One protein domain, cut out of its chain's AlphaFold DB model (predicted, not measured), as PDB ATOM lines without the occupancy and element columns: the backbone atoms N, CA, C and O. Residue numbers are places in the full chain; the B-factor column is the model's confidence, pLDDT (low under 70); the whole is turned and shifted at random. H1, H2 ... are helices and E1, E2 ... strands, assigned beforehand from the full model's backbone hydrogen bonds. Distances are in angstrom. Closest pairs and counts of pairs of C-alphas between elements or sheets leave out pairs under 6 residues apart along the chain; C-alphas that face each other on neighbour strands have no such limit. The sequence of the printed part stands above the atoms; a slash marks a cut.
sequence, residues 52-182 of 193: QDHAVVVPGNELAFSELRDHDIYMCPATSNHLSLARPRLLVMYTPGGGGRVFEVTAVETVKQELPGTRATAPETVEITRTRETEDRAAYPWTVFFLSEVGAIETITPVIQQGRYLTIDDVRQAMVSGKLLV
ATOM      1  N   GLN A  52      34.307   4.830  23.481       84.62
ATOM      2  CA  GLN A  52      34.674   4.393  24.816       84.62
ATOM      3  C   GLN A  52      36.092   4.865  25.126       84.62
ATOM      4  O   GLN A  52      36.962   4.808  24.254       84.62
ATOM      5  N   ASP A  53      36.340   5.291  26.366       86.50
ATOM      6  CA  ASP A  53      37.637   5.819  26.816       86.50
ATOM      7  C   ASP A  53      38.685   4.706  26.996       86.50
ATOM      8  O   ASP A  53      39.178   4.406  28.082       86.50
ATOM      9  N   HIS A  54      39.031   4.075  25.881       87.00
ATOM     10  CA  HIS A  54      40.095   3.099  25.766       87.00
ATOM     11  C   HIS A  54      40.740   3.137  24.389       87.00
ATOM     12  O   HIS A  54      40.193   3.683  23.425       87.00
ATOM     13  N   ALA A  55      41.904   2.506  24.304       89.62
ATOM     14  CA  ALA A  55      42.603   2.283  23.057       89.62
ATOM     15  C   ALA A  55      42.685   0.794  22.718       89.62
ATOM     16  O   ALA A  55      42.630  -0.066  23.602       89.62
ATOM     17  N   VAL A  56      42.852   0.483  21.434       89.31
ATOM     18  CA  VAL A  56      43.074  -0.887  20.956       89.31
ATOM     19  C   VAL A  56      44.295  -0.953  20.054       89.31
ATOM     20  O   VAL A  56      44.457  -0.134  19.152       89.31
ATOM     21  N   VAL A  57      45.118  -1.983  20.248       88.38
ATOM     22  CA  VAL A  57      46.224  -2.310  19.340       88.38
ATOM     23  C   VAL A  57      45.712  -3.087  18.126       88.38
ATOM     24  O   VAL A  57      45.140  -4.175  18.265       88.38
ATOM     25  N   VAL A  58      45.958  -2.564  16.928       88.12
ATOM     26  CA  VAL A  58      45.493  -3.123  15.647       88.12
ATOM     27  C   VAL A  58      46.663  -3.337  14.682       88.12
ATOM     28  O   VAL A  58      47.654  -2.615  14.767       88.12
ATOM     29  N   PRO A  59      46.597  -4.323  13.770       81.94
ATOM     30  CA  PRO A  59      47.646  -4.543  12.788       81.94
ATOM     31  C   PRO A  59      47.629  -3.476  11.711       81.94
ATOM     32  O   PRO A  59      46.586  -3.228  11.108       81.94
ATOM     33  N   GLY A  60      48.804  -2.920  11.434       80.38
ATOM     34  CA  GLY A  60      49.095  -2.225  10.191       80.38
ATOM     35  C   GLY A  60      49.651  -3.211   9.170       80.38
ATOM     36  O   GLY A  60      50.851  -3.478   9.144       80.38
ATOM     37  N   ASN A  61      48.778  -3.793   8.349       81.00
ATOM     38  CA  ASN A  61      49.200  -4.470   7.122       81.00
ATOM     39  C   ASN A  61      49.096  -3.500   5.935       81.00
ATOM     40  O   ASN A  61      48.522  -2.421   6.064       81.00
ATOM     41  N   GLU A  62      49.657  -3.875   4.786       82.38
ATOM     42  CA  GLU A  62      49.674  -3.018   3.593       82.38
ATOM     43  C   GLU A  62      48.276  -2.525   3.202       82.38
ATOM     44  O   GLU A  62      48.101  -1.342   2.921       82.38
ATOM     45  N   LEU A  63      47.274  -3.406   3.290       81.81
ATOM     46  CA  LEU A  63      45.882  -3.061   3.020       81.81
ATOM     47  C   LEU A  63      45.353  -1.991   3.985       81.81
ATOM     48  O   LEU A  63      44.834  -0.980   3.531       81.81
ATOM     49  N   ALA A  64      45.521  -2.176   5.298       83.31
ATOM     50  CA  ALA A  64      45.081  -1.210   6.305       83.31
ATOM     51  C   ALA A  64      45.793   0.141   6.153       83.31
ATOM     52  O   ALA A  64      45.181   1.185   6.356       83.31
ATOM     53  N   PHE A  65      47.072   0.136   5.768       84.50
ATOM     54  CA  PHE A  65      47.792   1.373   5.473       84.50
ATOM     55  C   PHE A  65      47.333   2.035   4.173       84.50
ATOM     56  O   PHE A  65      47.372   3.258   4.101       84.50
ATOM     57  N   SER A  66      46.910   1.277   3.156       85.00
ATOM     58  CA  SER A  66      46.311   1.870   1.955       85.00
ATOM     59  C   SER A  66      44.960   2.491   2.266       85.00
ATOM     60  O   SER A  66      44.773   3.663   1.986       85.00
ATOM     61  N   GLU A  67      44.072   1.759   2.946       85.75
ATOM     62  CA  GLU A  67      42.767   2.272   3.391       85.75
ATOM     63  C   GLU A  67      42.919   3.573   4.193       85.75
ATOM     64  O   GLU A  67      42.183   4.534   3.979       85.75
ATOM     65  N   LEU A  68      43.917   3.624   5.077       87.88
ATOM     66  CA  LEU A  68      44.225   4.820   5.843       87.88
ATOM     67  C   LEU A  68      44.722   5.971   4.955       87.88
ATOM     68  O   LEU A  68      44.261   7.089   5.124       87.88
ATOM     69  N   ARG A  69      45.651   5.727   4.022       88.88
ATOM     70  CA  ARG A  69      46.175   6.783   3.133       88.88
ATOM     71  C   ARG A  69      45.125   7.328   2.173       88.88
ATOM     72  O   ARG A  69      45.151   8.514   1.867       88.88
ATOM     73  N   ASP A  70      44.278   6.446   1.660       89.00
ATOM     74  CA  ASP A  70      43.369   6.762   0.564       89.00
ATOM     75  C   ASP A  70      42.041   7.328   1.093       89.00
ATOM     76  O   ASP A  70      41.383   8.103   0.398       89.00
ATOM     77  N   HIS A  71      41.649   6.959   2.321       89.81
ATOM     78  CA  HIS A  71      40.316   7.248   2.861       89.81
ATOM     79  C   HIS A  71      40.280   7.658   4.343       89.81
ATOM     80  O   HIS A  71      39.189   7.869   4.871       89.81
ATOM     81  N   ASP A  72      41.418   7.739   5.042       93.38
ATOM     82  CA  ASP A  72      41.484   8.009   6.487       93.38
ATOM     83  C   ASP A  72      40.660   7.020   7.334       93.38
ATOM     84  O   ASP A  72      40.053   7.376   8.350       93.38
ATOM     85  N   ILE A  73      40.619   5.745   6.927       91.56
ATOM     86  CA  ILE A  73      39.856   4.713   7.637       91.56
ATOM     87  C   ILE A  73      40.698   3.518   8.074       91.56
ATOM     88  O   ILE A  73      41.730   3.181   7.504       91.56
ATOM     89  N   TYR A  74      40.167   2.805   9.062       89.56
ATOM     90  CA  TYR A  74      40.513   1.422   9.338       89.56
ATOM     91  C   TYR A  74      39.257   0.564   9.333       89.56
ATOM     92  O   TYR A  74      38.252   0.888   9.968       89.56
ATOM     93  N   MET A  75      39.323  -0.582   8.666       87.00
ATOM     94  CA  MET A  75      38.169  -1.452   8.501       87.00
ATOM     95  C   MET A  75      38.414  -2.861   9.041       87.00
ATOM     96  O   MET A  75      39.453  -3.484   8.794       87.00
ATOM     97  N   CYS A  76      37.416  -3.412   9.736       84.00
ATOM     98  CA  CYS A  76      37.453  -4.785  10.238       84.00
ATOM     99  C   CYS A  76      36.108  -5.509  10.069       84.00
ATOM    100  O   CYS A  76      35.056  -4.870  10.140       84.00
ATOM    101  N   PRO A  77      36.107  -6.839   9.874       81.12
ATOM    102  CA  PRO A  77      34.865  -7.602   9.843       81.12
ATOM    103  C   PRO A  77      34.245  -7.661  11.247       81.12
ATOM    104  O   PRO A  77      34.969  -7.694  12.245       81.12
ATOM    105  N   ALA A  78      32.918  -7.768  11.346       74.94
ATOM    106  CA  ALA A  78      32.204  -7.850  12.631       74.94
ATOM    107  C   ALA A  78      32.662  -9.023  13.512       74.94
ATOM    108  O   ALA A  78      32.571  -8.970  14.737       74.94
ATOM    109  N   THR A  79      33.183 -10.082  12.891       71.69
ATOM    110  CA  THR A  79      33.736 -11.264  13.563       71.69
ATOM    111  C   THR A  79      35.116 -11.015  14.182       71.69
ATOM    112  O   THR A  79      35.574 -11.817  14.997       71.69
ATOM    113  N   SER A  80      35.787  -9.907  13.849       75.81
ATOM    114  CA  SER A  80      37.118  -9.571  14.362       75.81
ATOM    115  C   SER A  80      37.098  -9.391  15.876       75.81
ATOM    116  O   SER A  80      36.409  -8.523  16.408       75.81
ATOM    117  N   ASN A  81      37.905 -10.170  16.600       68.25
ATOM    118  CA  ASN A  81      38.025 -10.129  18.068       68.25
ATOM    119  C   ASN A  81      38.549  -8.804  18.633       68.25
ATOM    120  O   ASN A  81      38.511  -8.597  19.844       68.25
ATOM    121  N   HIS A  82      39.051  -7.931  17.770       67.00
ATOM    122  CA  HIS A  82      39.877  -6.808  18.184       67.00
ATOM    123  C   HIS A  82      39.105  -5.496  18.181       67.00
ATOM    124  O   HIS A  82      39.361  -4.655  19.025       67.00
ATOM    125  N   LEU A  83      38.137  -5.339  17.276       67.62
ATOM    126  CA  LEU A  83      37.457  -4.057  17.095       67.62
ATOM    127  C   LEU A  83      35.950  -4.139  16.915       67.62
ATOM    128  O   LEU A  83      35.318  -3.119  17.163       67.62
ATOM    129  N   SER A  84      35.406  -5.318  16.557       63.28
ATOM    130  CA  SER A  84      33.985  -5.609  16.275       63.28
ATOM    131  C   SER A  84      33.048  -4.463  16.652       63.28
ATOM    132  O   SER A  84      32.579  -3.778  15.748       63.28
ATOM    133  N   LEU A  85      32.875  -4.208  17.963       63.84
ATOM    134  CA  LEU A  85      32.096  -3.091  18.514       63.84
ATOM    135  C   LEU A  85      32.674  -2.492  19.793       63.84
ATOM    136  O   LEU A  85      31.946  -1.935  20.607       63.84
ATOM    137  N   ALA A  86      33.985  -2.611  19.987       71.44
ATOM    138  CA  ALA A  86      34.622  -2.027  21.161       71.44
ATOM    139  C   ALA A  86      34.546  -0.489  21.153       71.44
ATOM    140  O   ALA A  86      34.584   0.126  22.209       71.44
ATOM    141  N   ARG A  87      34.390   0.125  19.968       81.81
ATOM    142  CA  ARG A  87      34.319   1.583  19.779       81.81
ATOM    143  C   ARG A  87      35.401   2.336  20.564       81.81
ATOM    144  O   ARG A  87      35.074   3.273  21.290       81.81
ATOM    145  N   PRO A  88      36.675   1.930  20.443       88.31
ATOM    146  CA  PRO A  88      37.742   2.614  21.146       88.31
ATOM    147  C   PRO A  88      37.825   4.063  20.684       88.31
ATOM    148  O   PRO A  88      37.529   4.377  19.530       88.31
ATOM    149  N   ARG A  89      38.276   4.935  21.573       91.94
ATOM    150  CA  ARG A  89      38.595   6.317  21.237       91.94
ATOM    151  C   ARG A  89      39.927   6.435  20.504       91.94
ATOM    152  O   ARG A  89      40.075   7.327  19.678       91.94
ATOM    153  N   LEU A  90      40.875   5.534  20.775       94.06
ATOM    154  CA  LEU A  90      42.172   5.505  20.098       94.06
ATOM    155  C   LEU A  90      42.464   4.145  19.456       94.06
ATOM    156  O   LEU A  90      42.195   3.090  20.031       94.06
ATOM    157  N   LEU A  91      43.114   4.161  18.299       93.69
ATOM    158  CA  LEU A  91      43.751   2.989  17.710       93.69
ATOM    159  C   LEU A  91      45.264   3.154  17.746       93.69
ATOM    160  O   LEU A  91      45.793   4.176  17.324       93.69
ATOM    161  N   VAL A  92      45.961   2.121  18.212       92.75
ATOM    162  CA  VAL A  92      47.416   2.004  18.088       92.75
ATOM    163  C   VAL A  92      47.690   1.010  16.968       92.75
ATOM    164  O   VAL A  92      47.611  -0.204  17.165       92.75
ATOM    165  N   MET A  93      47.957   1.520  15.771       91.69
ATOM    166  CA  MET A  93      48.286   0.698  14.615       91.69
ATOM    167  C   MET A  93      49.764   0.339  14.658       91.69
ATOM    168  O   MET A  93      50.626   1.202  14.499       91.69
ATOM    169  N   TYR A  94      50.066  -0.935  14.883       86.38
ATOM    170  CA  TYR A  94      51.451  -1.374  14.941       86.38
ATOM    171  C   TYR A  94      52.050  -1.531  13.544       86.38
ATOM    172  O   TYR A  94      51.402  -2.068  12.642       86.38
ATOM    173  N   THR A  95      53.294  -1.091  13.374       81.94
ATOM    174  CA  THR A  95      54.028  -1.182  12.110       81.94
ATOM    175  C   THR A  95      55.015  -2.354  12.143       81.94
ATOM    176  O   THR A  95      55.526  -2.723  13.209       81.94
ATOM    177  N   PRO A  96      55.364  -2.926  10.978       75.31
ATOM    178  CA  PRO A  96      56.580  -3.723  10.857       75.31
ATOM    179  C   PRO A  96      57.781  -2.949  11.432       75.31
ATOM    180  O   PRO A  96      57.912  -1.750  11.194       75.31
ATOM    181  N   GLY A  97      58.622  -3.610  12.232       76.12
ATOM    182  CA  GLY A  97      59.743  -2.971  12.941       76.12
ATOM    183  C   GLY A  97      59.480  -2.632  14.414       76.12
ATOM    184  O   GLY A  97      60.407  -2.236  15.109       76.12
ATOM    185  N   GLY A  98      58.258  -2.848  14.914       82.25
ATOM    186  CA  GLY A  98      57.954  -2.778  16.349       82.25
ATOM    187  C   GLY A  98      57.527  -1.402  16.862       82.25
ATOM    188  O   GLY A  98      57.269  -1.279  18.054       82.25
ATOM    189  N   GLY A  99      57.411  -0.398  15.991       89.12
ATOM    190  CA  GLY A  99      56.782   0.886  16.308       89.12
ATOM    191  C   GLY A  99      55.265   0.866  16.109       89.12
ATOM    192  O   GLY A  99      54.661  -0.158  15.769       89.12
ATOM    193  N   GLY A 100      54.627   2.016  16.300       90.81
ATOM    194  CA  GLY A 100      53.218   2.184  15.965       90.81
ATOM    195  C   GLY A 100      52.806   3.631  15.750       90.81
ATOM    196  O   GLY A 100      53.459   4.566  16.207       90.81
ATOM    197  N   ARG A 101      51.691   3.797  15.043       93.81
ATOM    198  CA  ARG A 101      51.001   5.072  14.848       93.81
ATOM    199  C   ARG A 101      49.727   5.101  15.673       93.81
ATOM    200  O   ARG A 101      49.048   4.082  15.802       93.81
ATOM    201  N   VAL A 102      49.430   6.252  16.257       95.31
ATOM    202  CA  VAL A 102      48.279   6.454  17.132       95.31
ATOM    203  C   VAL A 102      47.264   7.320  16.406       95.31
ATOM    204  O   VAL A 102      47.593   8.396  15.912       95.31
ATOM    205  N   PHE A 103      46.023   6.849  16.375       96.12
ATOM    206  CA  PHE A 103      44.914   7.507  15.702       96.12
ATOM    207  C   PHE A 103      43.762   7.733  16.668       96.12
ATOM    208  O   PHE A 103      43.408   6.826  17.421       96.12
ATOM    209  N   GLU A 104      43.146   8.907  16.616       96.19
ATOM    210  CA  GLU A 104      41.837   9.142  17.213       96.19
ATOM    211  C   GLU A 104      40.742   8.615  16.291       96.19
ATOM    212  O   GLU A 104      40.766   8.847  15.082       96.19
ATOM    213  N   VAL A 105      39.776   7.899  16.865       93.50
ATOM    214  CA  VAL A 105      38.559   7.507  16.159       93.50
ATOM    215  C   VAL A 105      37.608   8.693  16.172       93.50
ATOM    216  O   VAL A 105      37.075   9.061  17.216       93.50
ATOM    217  N   THR A 106      37.364   9.278  15.007       91.88
ATOM    218  CA  THR A 106      36.477  10.439  14.857       91.88
ATOM    219  C   THR A 106      35.034  10.019  14.603       91.88
ATOM    220  O   THR A 106      34.094  10.703  15.007       91.88
ATOM    221  N   ALA A 107      34.835   8.863  13.966       88.88
ATOM    222  CA  ALA A 107      33.519   8.299  13.714       88.88
ATOM    223  C   ALA A 107      33.568   6.788  13.457       88.88
ATOM    224  O   ALA A 107      34.617   6.218  13.159       88.88
ATOM    225  N   VAL A 108      32.402   6.142  13.542       87.38
ATOM    226  CA  VAL A 108      32.236   4.717  13.237       87.38
ATOM    227  C   VAL A 108      31.008   4.509  12.354       87.38
ATOM    228  O   VAL A 108      29.905   4.940  12.704       87.38
ATOM    229  N   GLU A 109      31.205   3.813  11.239       87.31
ATOM    230  CA  GLU A 109      30.150   3.274  10.384       87.31
ATOM    231  C   GLU A 109      30.090   1.755  10.466       87.31
ATOM    232  O   GLU A 109      31.062   1.073  10.804       87.31
ATOM    233  N   THR A 110      28.937   1.213  10.096       83.69
ATOM    234  CA  THR A 110      28.767  -0.219   9.877       83.69
ATOM    235  C   THR A 110      28.164  -0.480   8.511       83.69
ATOM    236  O   THR A 110      27.249   0.219   8.094       83.69
ATOM    237  N   VAL A 111      28.632  -1.520   7.827       83.44
ATOM    238  CA  VAL A 111      28.104  -1.957   6.526       83.44
ATOM    239  C   VAL A 111      27.554  -3.367   6.670       83.44
ATOM    240  O   VAL A 111      28.201  -4.221   7.276       83.44
ATOM    241  N   LYS A 112      26.342  -3.609   6.144       79.38
ATOM    242  CA  LYS A 112      25.610  -4.892   6.266       79.38
ATOM    243  C   LYS A 112      25.414  -5.333   7.730       79.38
ATOM    244  O   LYS A 112      25.289  -6.520   8.036       79.38
ATOM    245  N   GLN A 113      25.374  -4.358   8.641       76.50
ATOM    246  CA  GLN A 113      25.002  -4.524  10.044       76.50
ATOM    247  C   GLN A 113      24.027  -3.421  10.422       76.50
ATOM    248  O   GLN A 113      24.335  -2.241  10.271       76.50
ATOM    249  N   GLU A 114      22.878  -3.811  10.954       69.44
ATOM    250  CA  GLU A 114      21.931  -2.882  11.561       69.44
ATOM    251  C   GLU A 114      22.272  -2.746  13.041       69.44
ATOM    252  O   GLU A 114      21.657  -3.359  13.915       69.44
ATOM    253  N   LEU A 115      23.329  -1.986  13.315       68.88
ATOM    254  CA  LEU A 115      23.781  -1.713  14.669       68.88
ATOM    255  C   LEU A 115      23.405  -0.290  15.058       68.88
ATOM    256  O   LEU A 115      23.903   0.664  14.464       68.88
ATOM    257  N   PRO A 116      22.523  -0.111  16.049       57.97
ATOM    258  CA  PRO A 116      22.105   1.229  16.414       57.97
ATOM    259  C   PRO A 116      23.270   2.009  17.028       57.97
ATOM    260  O   PRO A 116      23.905   1.549  17.975       57.97
ATOM    261  N   GLY A 117      23.503   3.217  16.515       55.50
ATOM    262  CA  GLY A 117      24.514   4.135  17.033       55.50
ATOM    263  C   GLY A 117      25.774   4.299  16.206       55.50
ATOM    264  O   GLY A 117      26.639   5.086  16.591       55.50
ATOM    265  N   THR A 118      25.876   3.614  15.075       64.31
ATOM    266  CA  THR A 118      26.787   4.020  14.008       64.31
ATOM    267  C   THR A 118      26.175   5.177  13.229       64.31
ATOM    268  O   THR A 118      24.950   5.353  13.206       64.31
ATOM    269  N   ARG A 119      27.020   6.024  12.633       70.00
ATOM    270  CA  ARG A 119      26.506   7.024  11.691       70.00
ATOM    271  C   ARG A 119      25.907   6.297  10.481       70.00
ATOM    272  O   ARG A 119      26.287   5.159  10.198       70.00
ATOM    273  N   ALA A 120      24.962   6.942   9.798       75.44
ATOM    274  CA  ALA A 120      24.380   6.378   8.584       75.44
ATOM    275  C   ALA A 120      25.496   6.029   7.595       75.44
ATOM    276  O   ALA A 120      26.402   6.837   7.391       75.44
ATOM    277  N   THR A 121      25.433   4.828   7.021       79.75
ATOM    278  CA  THR A 121      26.475   4.355   6.116       79.75
ATOM    279  C   THR A 121      26.515   5.230   4.870       79.75
ATOM    280  O   THR A 121      25.531   5.287   4.126       79.75
ATOM    281  N   ALA A 122      27.633   5.909   4.629       83.06
ATOM    282  CA  ALA A 122      27.779   6.744   3.448       83.06
ATOM    283  C   ALA A 122      27.915   5.868   2.185       83.06
ATOM    284  O   ALA A 122      28.542   4.804   2.247       83.06
ATOM    285  N   PRO A 123      27.393   6.299   1.018       82.12
ATOM    286  CA  PRO A 123      27.572   5.571  -0.243       82.12
ATOM    287  C   PRO A 123      29.043   5.271  -0.562       82.12
ATOM    288  O   PRO A 123      29.365   4.166  -0.989       82.12
ATOM    289  N   GLU A 124      29.934   6.216  -0.260       83.19
ATOM    290  CA  GLU A 124      31.386   6.063  -0.392       83.19
ATOM    291  C   GLU A 124      31.933   4.931   0.490       83.19
ATOM    292  O   GLU A 124      32.713   4.101   0.036       83.19
ATOM    293  N   THR A 125      31.466   4.811   1.735       82.38
ATOM    294  CA  THR A 125      31.899   3.720   2.622       82.38
ATOM    295  C   THR A 125      31.427   2.360   2.110       82.38
ATOM    296  O   THR A 125      32.150   1.367   2.209       82.38
ATOM    297  N   VAL A 126      30.243   2.299   1.487       78.25
ATOM    298  CA  VAL A 126      29.781   1.088   0.792       78.25
ATOM    299  C   VAL A 126      30.700   0.750  -0.384       78.25
ATOM    300  O   VAL A 126      31.045  -0.417  -0.560       78.25
ATOM    301  N   GLU A 127      31.125   1.734  -1.169       77.88
ATOM    302  CA  GLU A 127      32.037   1.527  -2.298       77.88
ATOM    303  C   GLU A 127      33.411   1.016  -1.848       77.88
ATOM    304  O   GLU A 127      33.856  -0.024  -2.337       77.88
ATOM    305  N   ILE A 128      34.017   1.644  -0.837       78.69
ATOM    306  CA  ILE A 128      35.304   1.207  -0.274       78.69
ATOM    307  C   ILE A 128      35.211  -0.241   0.227       78.69
ATOM    308  O   ILE A 128      36.081  -1.068  -0.057       78.69
ATOM    309  N   THR A 129      34.114  -0.598   0.909       74.12
ATOM    310  CA  THR A 129      33.911  -1.983   1.364       74.12
ATOM    311  C   THR A 129      33.767  -2.978   0.221       74.12
ATOM    312  O   THR A 129      34.306  -4.077   0.325       74.12
ATOM    313  N   ARG A 130      33.122  -2.609  -0.893       67.56
ATOM    314  CA  ARG A 130      32.997  -3.477  -2.075       67.56
ATOM    315  C   ARG A 130      34.347  -3.774  -2.718       67.56
ATOM    316  O   ARG A 130      34.575  -4.911  -3.120       67.56
ATOM    317  N   THR A 131      35.260  -2.805  -2.759       66.88
ATOM    318  CA  THR A 131      36.623  -3.005  -3.286       66.88
ATOM    319  C   THR A 131      37.388  -4.076  -2.498       66.88
ATOM    320  O   THR A 131      38.174  -4.831  -3.070       66.88
ATOM    321  N   ARG A 132      37.092  -4.221  -1.199       66.56
ATOM    322  CA  ARG A 132      37.664  -5.249  -0.315       66.56
ATOM    323  C   ARG A 132      37.003  -6.630  -0.444       66.56
ATOM    324  O   ARG A 132      37.538  -7.620   0.052       66.56
ATOM    325  N   GLU A 133      35.833  -6.713  -1.069       63.22
ATOM    326  CA  GLU A 133      35.010  -7.928  -1.153       63.22
ATOM    327  C   GLU A 133      35.370  -8.847  -2.334       63.22
ATOM    328  O   GLU A 133      34.665  -9.827  -2.575       63.22
ATOM    329  N   THR A 134      36.475  -8.581  -3.035       59.09
ATOM    330  CA  THR A 134      36.870  -9.248  -4.288       59.09
ATOM    331  C   THR A 134      37.247 -10.731  -4.187       59.09
ATOM    332  O   THR A 134      37.475 -11.352  -5.217       59.09
ATOM    333  N   GLU A 135      37.180 -11.361  -3.014       53.78
ATOM    334  CA  GLU A 135      37.225 -12.824  -2.874       53.78
ATOM    335  C   GLU A 135      36.228 -13.278  -1.790       53.78
ATOM    336  O   GLU A 135      36.474 -13.136  -0.593       53.78
ATOM    337  N   ASP A 136      35.061 -13.773  -2.222       52.53
ATOM    338  CA  ASP A 136      34.039 -14.517  -1.450       52.53
ATOM    339  C   ASP A 136      33.464 -13.844  -0.178       52.53
ATOM    340  O   ASP A 136      32.789 -14.467   0.646       52.53
ATOM    341  N   ARG A 137      33.704 -12.537   0.013       60.56
ATOM    342  CA  ARG A 137      33.304 -11.790   1.223       60.56
ATOM    343  C   ARG A 137      32.194 -10.767   1.011       60.56
ATOM    344  O   ARG A 137      31.893 -10.006   1.927       60.56
ATOM    345  N   ALA A 138      31.518 -10.811  -0.133       63.50
ATOM    346  CA  ALA A 138      30.477  -9.862  -0.534       63.50
ATOM    347  C   ALA A 138      29.258  -9.768   0.405       63.50
ATOM    348  O   ALA A 138      28.432  -8.876   0.249       63.50
ATOM    349  N   ALA A 139      29.102 -10.659   1.384       67.62
ATOM    350  CA  ALA A 139      28.040 -10.583   2.391       67.62
ATOM    351  C   ALA A 139      28.557 -10.239   3.798       67.62
ATOM    352  O   ALA A 139      27.764 -10.202   4.742       67.62
ATOM    353  N   TYR A 140      29.866 -10.020   3.973       76.00
ATOM    354  CA  TYR A 140      30.414  -9.853   5.310       76.00
ATOM    355  C   TYR A 140      29.981  -8.525   5.938       76.00
ATOM    356  O   TYR A 140      30.055  -7.470   5.307       76.00
ATOM    357  N   PRO A 141      29.545  -8.561   7.204       81.69
ATOM    358  CA  PRO A 141      29.325  -7.357   7.980       81.69
ATOM    359  C   PRO A 141      30.661  -6.678   8.330       81.69
ATOM    360  O   PRO A 141      31.553  -7.329   8.885       81.69
ATOM    361  N   TRP A 142      30.785  -5.374   8.065       84.00
ATOM    362  CA  TRP A 142      31.996  -4.576   8.323       84.00
ATOM    363  C   TRP A 142      31.752  -3.455   9.330       84.00
ATOM    364  O   TRP A 142      30.673  -2.859   9.338       84.00
ATOM    365  N   THR A 143      32.758  -3.163  10.151       86.19
ATOM    366  CA  THR A 143      32.841  -1.959  10.985       86.19
ATOM    367  C   THR A 143      33.973  -1.094  10.437       86.19
ATOM    368  O   THR A 143      35.094  -1.584  10.262       86.19
ATOM    369  N   VAL A 144      33.669   0.170  10.153       88.81
ATOM    370  CA  VAL A 144      34.573   1.146   9.537       88.81
ATOM    371  C   VAL A 144      34.837   2.261  10.541       88.81
ATOM    372  O   VAL A 144      33.907   2.927  10.989       88.81
ATOM    373  N   PHE A 145      36.097   2.441  10.912       90.31
ATOM    374  CA  PHE A 145      36.558   3.474  11.833       90.31
ATOM    375  C   PHE A 145      37.184   4.595  11.024       90.31
ATOM    376  O   PHE A 145      38.103   4.337  10.257       90.31
ATOM    377  N   PHE A 146      36.702   5.815  11.214       92.00
ATOM    378  CA  PHE A 146      37.291   7.018  10.636       92.00
ATOM    379  C   PHE A 146      38.330   7.544  11.603       92.00
ATOM    380  O   PHE A 146      38.071   7.610  12.809       92.00
ATOM    381  N   LEU A 147      39.502   7.862  11.079       94.94
ATOM    382  CA  LEU A 147      40.704   8.061  11.861       94.94
ATOM    383  C   LEU A 147      41.299   9.441  11.617       94.94
ATOM    384  O   LEU A 147      41.194  10.007  10.538       94.94
ATOM    385  N   SER A 148      41.954   9.970  12.641       95.75
ATOM    386  CA  SER A 148      42.839  11.123  12.531       95.75
ATOM    387  C   SER A 148      44.139  10.796  13.252       95.75
ATOM    388  O   SER A 148      44.104  10.328  14.390       95.75
ATOM    389  N   GLU A 149      45.285  10.961  12.592       95.50
ATOM    390  CA  GLU A 149      46.577  10.680  13.222       95.50
ATOM    391  C   GLU A 149      46.884  11.711  14.309       95.50
ATOM    392  O   GLU A 149      46.821  12.916  14.074       95.50
ATOM    393  N   VAL A 150      47.243  11.230  15.500       96.62
ATOM    394  CA  VAL A 150      47.525  12.077  16.671       96.62
ATOM    395  C   VAL A 150      48.918  11.857  17.256       96.62
ATOM    396  O   VAL A 150      49.324  12.591  18.155       96.62
ATOM    397  N   GLY A 151      49.669  10.870  16.762       95.69
ATOM    398  CA  GLY A 151      51.049  10.662  17.187       95.69
ATOM    399  C   GLY A 151      51.642   9.322  16.772       95.69
ATOM    400  O   GLY A 151      51.050   8.540  16.027       95.69
ATOM    401  N   ALA A 152      52.834   9.049  17.295       95.50
ATOM    402  CA  ALA A 152      53.578   7.823  17.049       95.50
ATOM    403  C   ALA A 152      54.246   7.319  18.335       95.50
ATOM    404  O   ALA A 152      54.431   8.064  19.296       95.50
ATOM    405  N   ILE A 153      54.594   6.035  18.340       94.88
ATOM    406  CA  ILE A 153      55.310   5.343  19.412       94.88
ATOM    407  C   ILE A 153      56.468   4.590  18.762       94.88
ATOM    408  O   ILE A 153      56.260   3.802  17.839       94.88
ATOM    409  N   GLU A 154      57.685   4.820  19.245       93.88
ATOM    410  CA  GLU A 154      58.899   4.256  18.646       93.88
ATOM    411  C   GLU A 154      59.001   2.745  18.863       93.88
ATOM    412  O   GLU A 154      59.402   2.012  17.963       93.88
ATOM    413  N   THR A 155      58.641   2.264  20.057       92.19
ATOM    414  CA  THR A 155      58.780   0.856  20.442       92.19
ATOM    415  C   THR A 155      57.561   0.345  21.208       92.19
ATOM    416  O   THR A 155      57.204   0.862  22.265       92.19
ATOM    417  N   ILE A 156      56.971  -0.747  20.730       89.19
ATOM    418  CA  ILE A 156      55.864  -1.474  21.353       89.19
ATOM    419  C   ILE A 156      56.365  -2.860  21.772       89.19
ATOM    420  O   ILE A 156      56.893  -3.623  20.964       89.19
ATOM    421  N   THR A 157      56.232  -3.194  23.058       85.69
ATOM    422  CA  THR A 157      56.706  -4.464  23.633       85.69
ATOM    423  C   THR A 157      55.595  -5.175  24.413       85.69
ATOM    424  O   THR A 157      54.943  -4.529  25.230       85.69
ATOM    425  N   PRO A 158      55.404  -6.500  24.252       77.50
ATOM    426  CA  PRO A 158      56.036  -7.365  23.244       77.50
ATOM    427  C   PRO A 158      55.712  -6.900  21.813       77.50
ATOM    428  O   PRO A 158      54.849  -6.040  21.661       77.50
ATOM    429  N   VAL A 159      56.371  -7.483  20.795       68.19
ATOM    430  CA  VAL A 159      56.330  -7.155  19.333       68.19
ATOM    431  C   VAL A 159      54.929  -7.260  18.681       68.19
ATOM    432  O   VAL A 159      54.758  -7.274  17.475       68.19
ATOM    433  N   ILE A 160      53.900  -7.231  19.506       65.19
ATOM    434  CA  ILE A 160      52.492  -7.021  19.254       65.19
ATOM    435  C   ILE A 160      51.661  -8.294  19.305       65.19
ATOM    436  O   ILE A 160      51.835  -9.267  18.578       65.19
ATOM    437  N   GLN A 161      50.686  -8.229  20.207       65.69
ATOM    438  CA  GLN A 161      49.530  -9.095  20.235       65.69
ATOM    439  C   GLN A 161      48.350  -8.236  19.775       65.69
ATOM    440  O   GLN A 161      47.951  -7.297  20.460       65.69
ATOM    441  N   GLN A 162      47.827  -8.514  18.587       70.44
ATOM    442  CA  GLN A 162      46.663  -7.819  18.051       70.44
ATOM    443  C   GLN A 162      45.466  -7.909  19.029       70.44
ATOM    444  O   GLN A 162      45.259  -8.929  19.697       70.44
ATOM    445  N   GLY A 163      44.681  -6.830  19.121       73.12
ATOM    446  CA  GLY A 163      43.464  -6.761  19.932       73.12
ATOM    447  C   GLY A 163      43.674  -6.672  21.424       73.12
ATOM    448  O   GLY A 163      42.875  -7.211  22.194       73.12
ATOM    449  N   ARG A 164      44.786  -6.074  21.837       82.06
ATOM    450  CA  ARG A 164      45.004  -5.705  23.231       82.06
ATOM    451  C   ARG A 164      44.371  -4.350  23.481       82.06
ATOM    452  O   ARG A 164      44.520  -3.441  22.669       82.06
ATOM    453  N   TYR A 165      43.661  -4.267  24.594       82.44
ATOM    454  CA  TYR A 165      43.014  -3.053  25.059       82.44
ATOM    455  C   TYR A 165      43.967  -2.339  26.016       82.44
ATOM    456  O   TYR A 165      44.598  -2.989  26.852       82.44
ATOM    457  N   LEU A 166      44.086  -1.026  25.867       85.19
ATOM    458  CA  LEU A 166      44.970  -0.159  26.644       85.19
ATOM    459  C   LEU A 166      44.164   0.999  27.223       85.19
ATOM    460  O   LEU A 166      43.155   1.409  26.639       85.19
ATOM    461  N   THR A 167      44.625   1.563  28.334       87.62
ATOM    462  CA  THR A 167      44.076   2.838  28.794       87.62
ATOM    463  C   THR A 167      44.546   3.966  27.874       87.62
ATOM    464  O   THR A 167      45.581   3.866  27.210       87.62
ATOM    465  N   ILE A 168      43.778   5.052  27.816       90.88
ATOM    466  CA  ILE A 168      44.172   6.248  27.058       90.88
ATOM    467  C   ILE A 168      45.463   6.849  27.625       90.88
ATOM    468  O   ILE A 168      46.306   7.321  26.864       90.88
ATOM    469  N   ASP A 169      45.633   6.798  28.944       90.94
ATOM    470  CA  ASP A 169      46.794   7.372  29.619       90.94
ATOM    471  C   ASP A 169      48.077   6.591  29.318       90.94
ATOM    472  O   ASP A 169      49.093   7.220  29.025       90.94
ATOM    473  N   ASP A 170      48.021   5.254  29.252       91.44
ATOM    474  CA  ASP A 170      49.166   4.435  28.821       91.44
ATOM    475  C   ASP A 170      49.621   4.814  27.405       91.44
ATOM    476  O   ASP A 170      50.816   4.928  27.130       91.44
ATOM    477  N   VAL A 171      48.669   5.044  26.493       93.38
ATOM    478  CA  VAL A 171      48.973   5.447  25.113       93.38
ATOM    479  C   VAL A 171      49.562   6.854  25.074       93.38
ATOM    480  O   VAL A 171      50.571   7.072  24.407       93.38
ATOM    481  N   ARG A 172      48.981   7.810  25.807       94.81
ATOM    482  CA  ARG A 172      49.505   9.182  25.898       94.81
ATOM    483  C   ARG A 172      50.915   9.212  26.474       94.81
ATOM    484  O   ARG A 172      51.787   9.868  25.911       94.81
ATOM    485  N   GLN A 173      51.164   8.466  27.546       94.75
ATOM    486  CA  GLN A 173      52.493   8.337  28.132       94.75
ATOM    487  C   GLN A 173      53.475   7.669  27.161       94.75
ATOM    488  O   GLN A 173      54.633   8.084  27.071       94.75
ATOM    489  N   ALA A 174      53.034   6.666  26.402       95.06
ATOM    490  CA  ALA A 174      53.870   6.015  25.400       95.06
ATOM    491  C   ALA A 174      54.233   6.942  24.231       95.06
ATOM    492  O   ALA A 174      55.366   6.887  23.763       95.06
ATOM    493  N   MET A 175      53.326   7.825  23.799       96.12
ATOM    494  CA  MET A 175      53.634   8.843  22.781       96.12
ATOM    495  C   MET A 175      54.699   9.840  23.256       96.12
ATOM    496  O   MET A 175      55.484  10.323  22.451       96.12
ATOM    497  N   VAL A 176      54.756  10.131  24.560       96.44
ATOM    498  CA  VAL A 176      55.778  11.023  25.141       96.44
ATOM    499  C   VAL A 176      57.104  10.298  25.372       96.44
ATOM    500  O   VAL A 176      58.168  10.842  25.103       96.44
ATOM    501  N   SER A 177      57.054   9.077  25.902       96.12
ATOM    502  CA  SER A 177      58.249   8.308  26.277       96.12
ATOM    503  C   SER A 177      58.862   7.497  25.131       96.12
ATOM    504  O   SER A 177      59.932   6.918  25.307       96.12
ATOM    505  N   GLY A 178      58.164   7.384  23.999       94.56
ATOM    506  CA  GLY A 178      58.540   6.546  22.859       94.56
ATOM    507  C   GLY A 178      58.306   5.046  23.071       94.56
ATOM    508  O   GLY A 178      58.478   4.264  22.135       94.56
ATOM    509  N   LYS A 179      57.889   4.607  24.268       94.38
ATOM    510  CA  LYS A 179      57.800   3.186  24.621       94.38
ATOM    511  C   LYS A 179      56.434   2.800  25.179       94.38
ATOM    512  O   LYS A 179      55.998   3.323  26.200       94.38
ATOM    513  N   LEU A 180      55.815   1.791  24.571       91.56
ATOM    514  CA  LEU A 180      54.577   1.175  25.042       91.56
ATOM    515  C   LEU A 180      54.827  -0.252  25.531       91.56
ATOM    516  O   LEU A 180      55.282  -1.112  24.774       91.56
ATOM    517  N   LEU A 181      54.474  -0.517  26.787       88.81
ATOM    518  CA  LEU A 181      54.403  -1.869  27.336       88.81
ATOM    519  C   LEU A 181      52.959  -2.363  27.257       88.81
ATOM    520  O   LEU A 181      52.085  -1.872  27.962       88.81
ATOM    521  N   VAL A 182      52.707  -3.338  26.388       84.44
ATOM    522  CA  VAL A 182      51.376  -3.903  26.179       84.44
ATOM    523  C   VAL A 182      51.117  -4.983  27.235       84.44
ATOM    524  O   VAL A 182      51.843  -5.984  27.275       84.44
TER     525      VAL A 182
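This is residues 52 to 182 of the 193 residues of an uncharacterized protein of Streptomyces sp. CC77 (UniProt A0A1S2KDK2). A five-stranded sheet, twisted and curled, runs through the domain; its two long strands, E4 and E5, bend sharply, and helices cover both faces. H1 and H2 pack on one face, H3 packs on the other, and the small two-stranded sheet of E6 and E7 sits beside H3 at one end of the longest axis. The printed part has 131 residues with three named helices and seven named strands, in the order E1 H1 E2 E3 E4 H2 E5 E6 H3 E7, and the class is mixed, helices and strands. The large sheet is mixed, in the order E1 E3 E4 E5 E2, while E6 and E7 are parallel. The whole is compact, with a radius of gyration of the C-alphas of 14.4 A and spans of 41 by 28 by 23 A.

E1, residues 52 to 59, is an edge strand of the large sheet. It is parallel to E3, residues 88 to 94, at 21 degrees, with N 56 and O 90 within hydrogen-bond range at 3.0 A. E3 forms a hairpin with E4, residues 100 to 111, antiparallel at 125 degrees, with N 91 and O 103 at 2.8 A. E4 is antiparallel to E5, residues 142 to 153, at 163 degrees, with N 106 and O 146 at 2.8 A; E4 bends by 80 degrees at residue 106 and E5 by 85 degrees at residue 150. E5 is antiparallel to E2, residues 73 to 77, the other edge strand, at 133 degrees, with N 74 and O 145 at 2.8 A. H1, residues 62 to 71, is on the sheet at a height of 8.6 A and lies only just over E5 and E2, with 3 of its C-alphas on each; its closest C-alphas to E2 are Glu 67 and Ile 73, 5.7 A apart. H2, residues 123 to 132, is on the same face as H1 at a height of 9.5 A, over E4 and only just over E5, with 3 C-alphas on E5; the closest C-alphas of H2 and E4 are those of Val 126 and Val 111, 6.7 A apart. H3, residues 168 to 177, is on the opposite face at a height of 8.7 A, and the closest C-alphas of H3 and E5 are those of Met 175 and Ile 153, 5.1 A apart. E6, residues 155 to 157, and E7, residues 179 to 181, are parallel at 12 degrees, with N 180 and O 155 at 2.8 A. E6, H3 and E7 form a strand-helix-strand unit, two parallel neighbour strands with a helix between them along the chain, and its crossover is left-handed. Every O i to N i+4 pair is within hydrogen-bond range in H1 and H3, and 5 of 6 are in H2.

E1 begins at C-alpha 52, at (34.674, 4.393, 24.816), and measures 19.8 A from first to last C-alpha. H1 measures 13.9 A, E2 13.5 A and E3 15.6 A. E4 measures 27.1 A and ends at C-alpha 111, at (28.104, -1.957, 6.526). H2 measures 14.8 A, E5 27.7 A and H3 14.2 A. E6 and E7 have three residues each, and E7 ends at C-alpha 181, at (54.403, -1.869, 27.336).

The two C-alphas farthest apart, those of Asp 136 and Ser 177, are 43.3 A apart. The printed part has no cut, and the link from E4 to H2, with 11 residues, is long. The mean pLDDT of the printed part is 82.6; residues 81 to 85, 114 to 118, 130 to 139 and 159 to 161 are under 70.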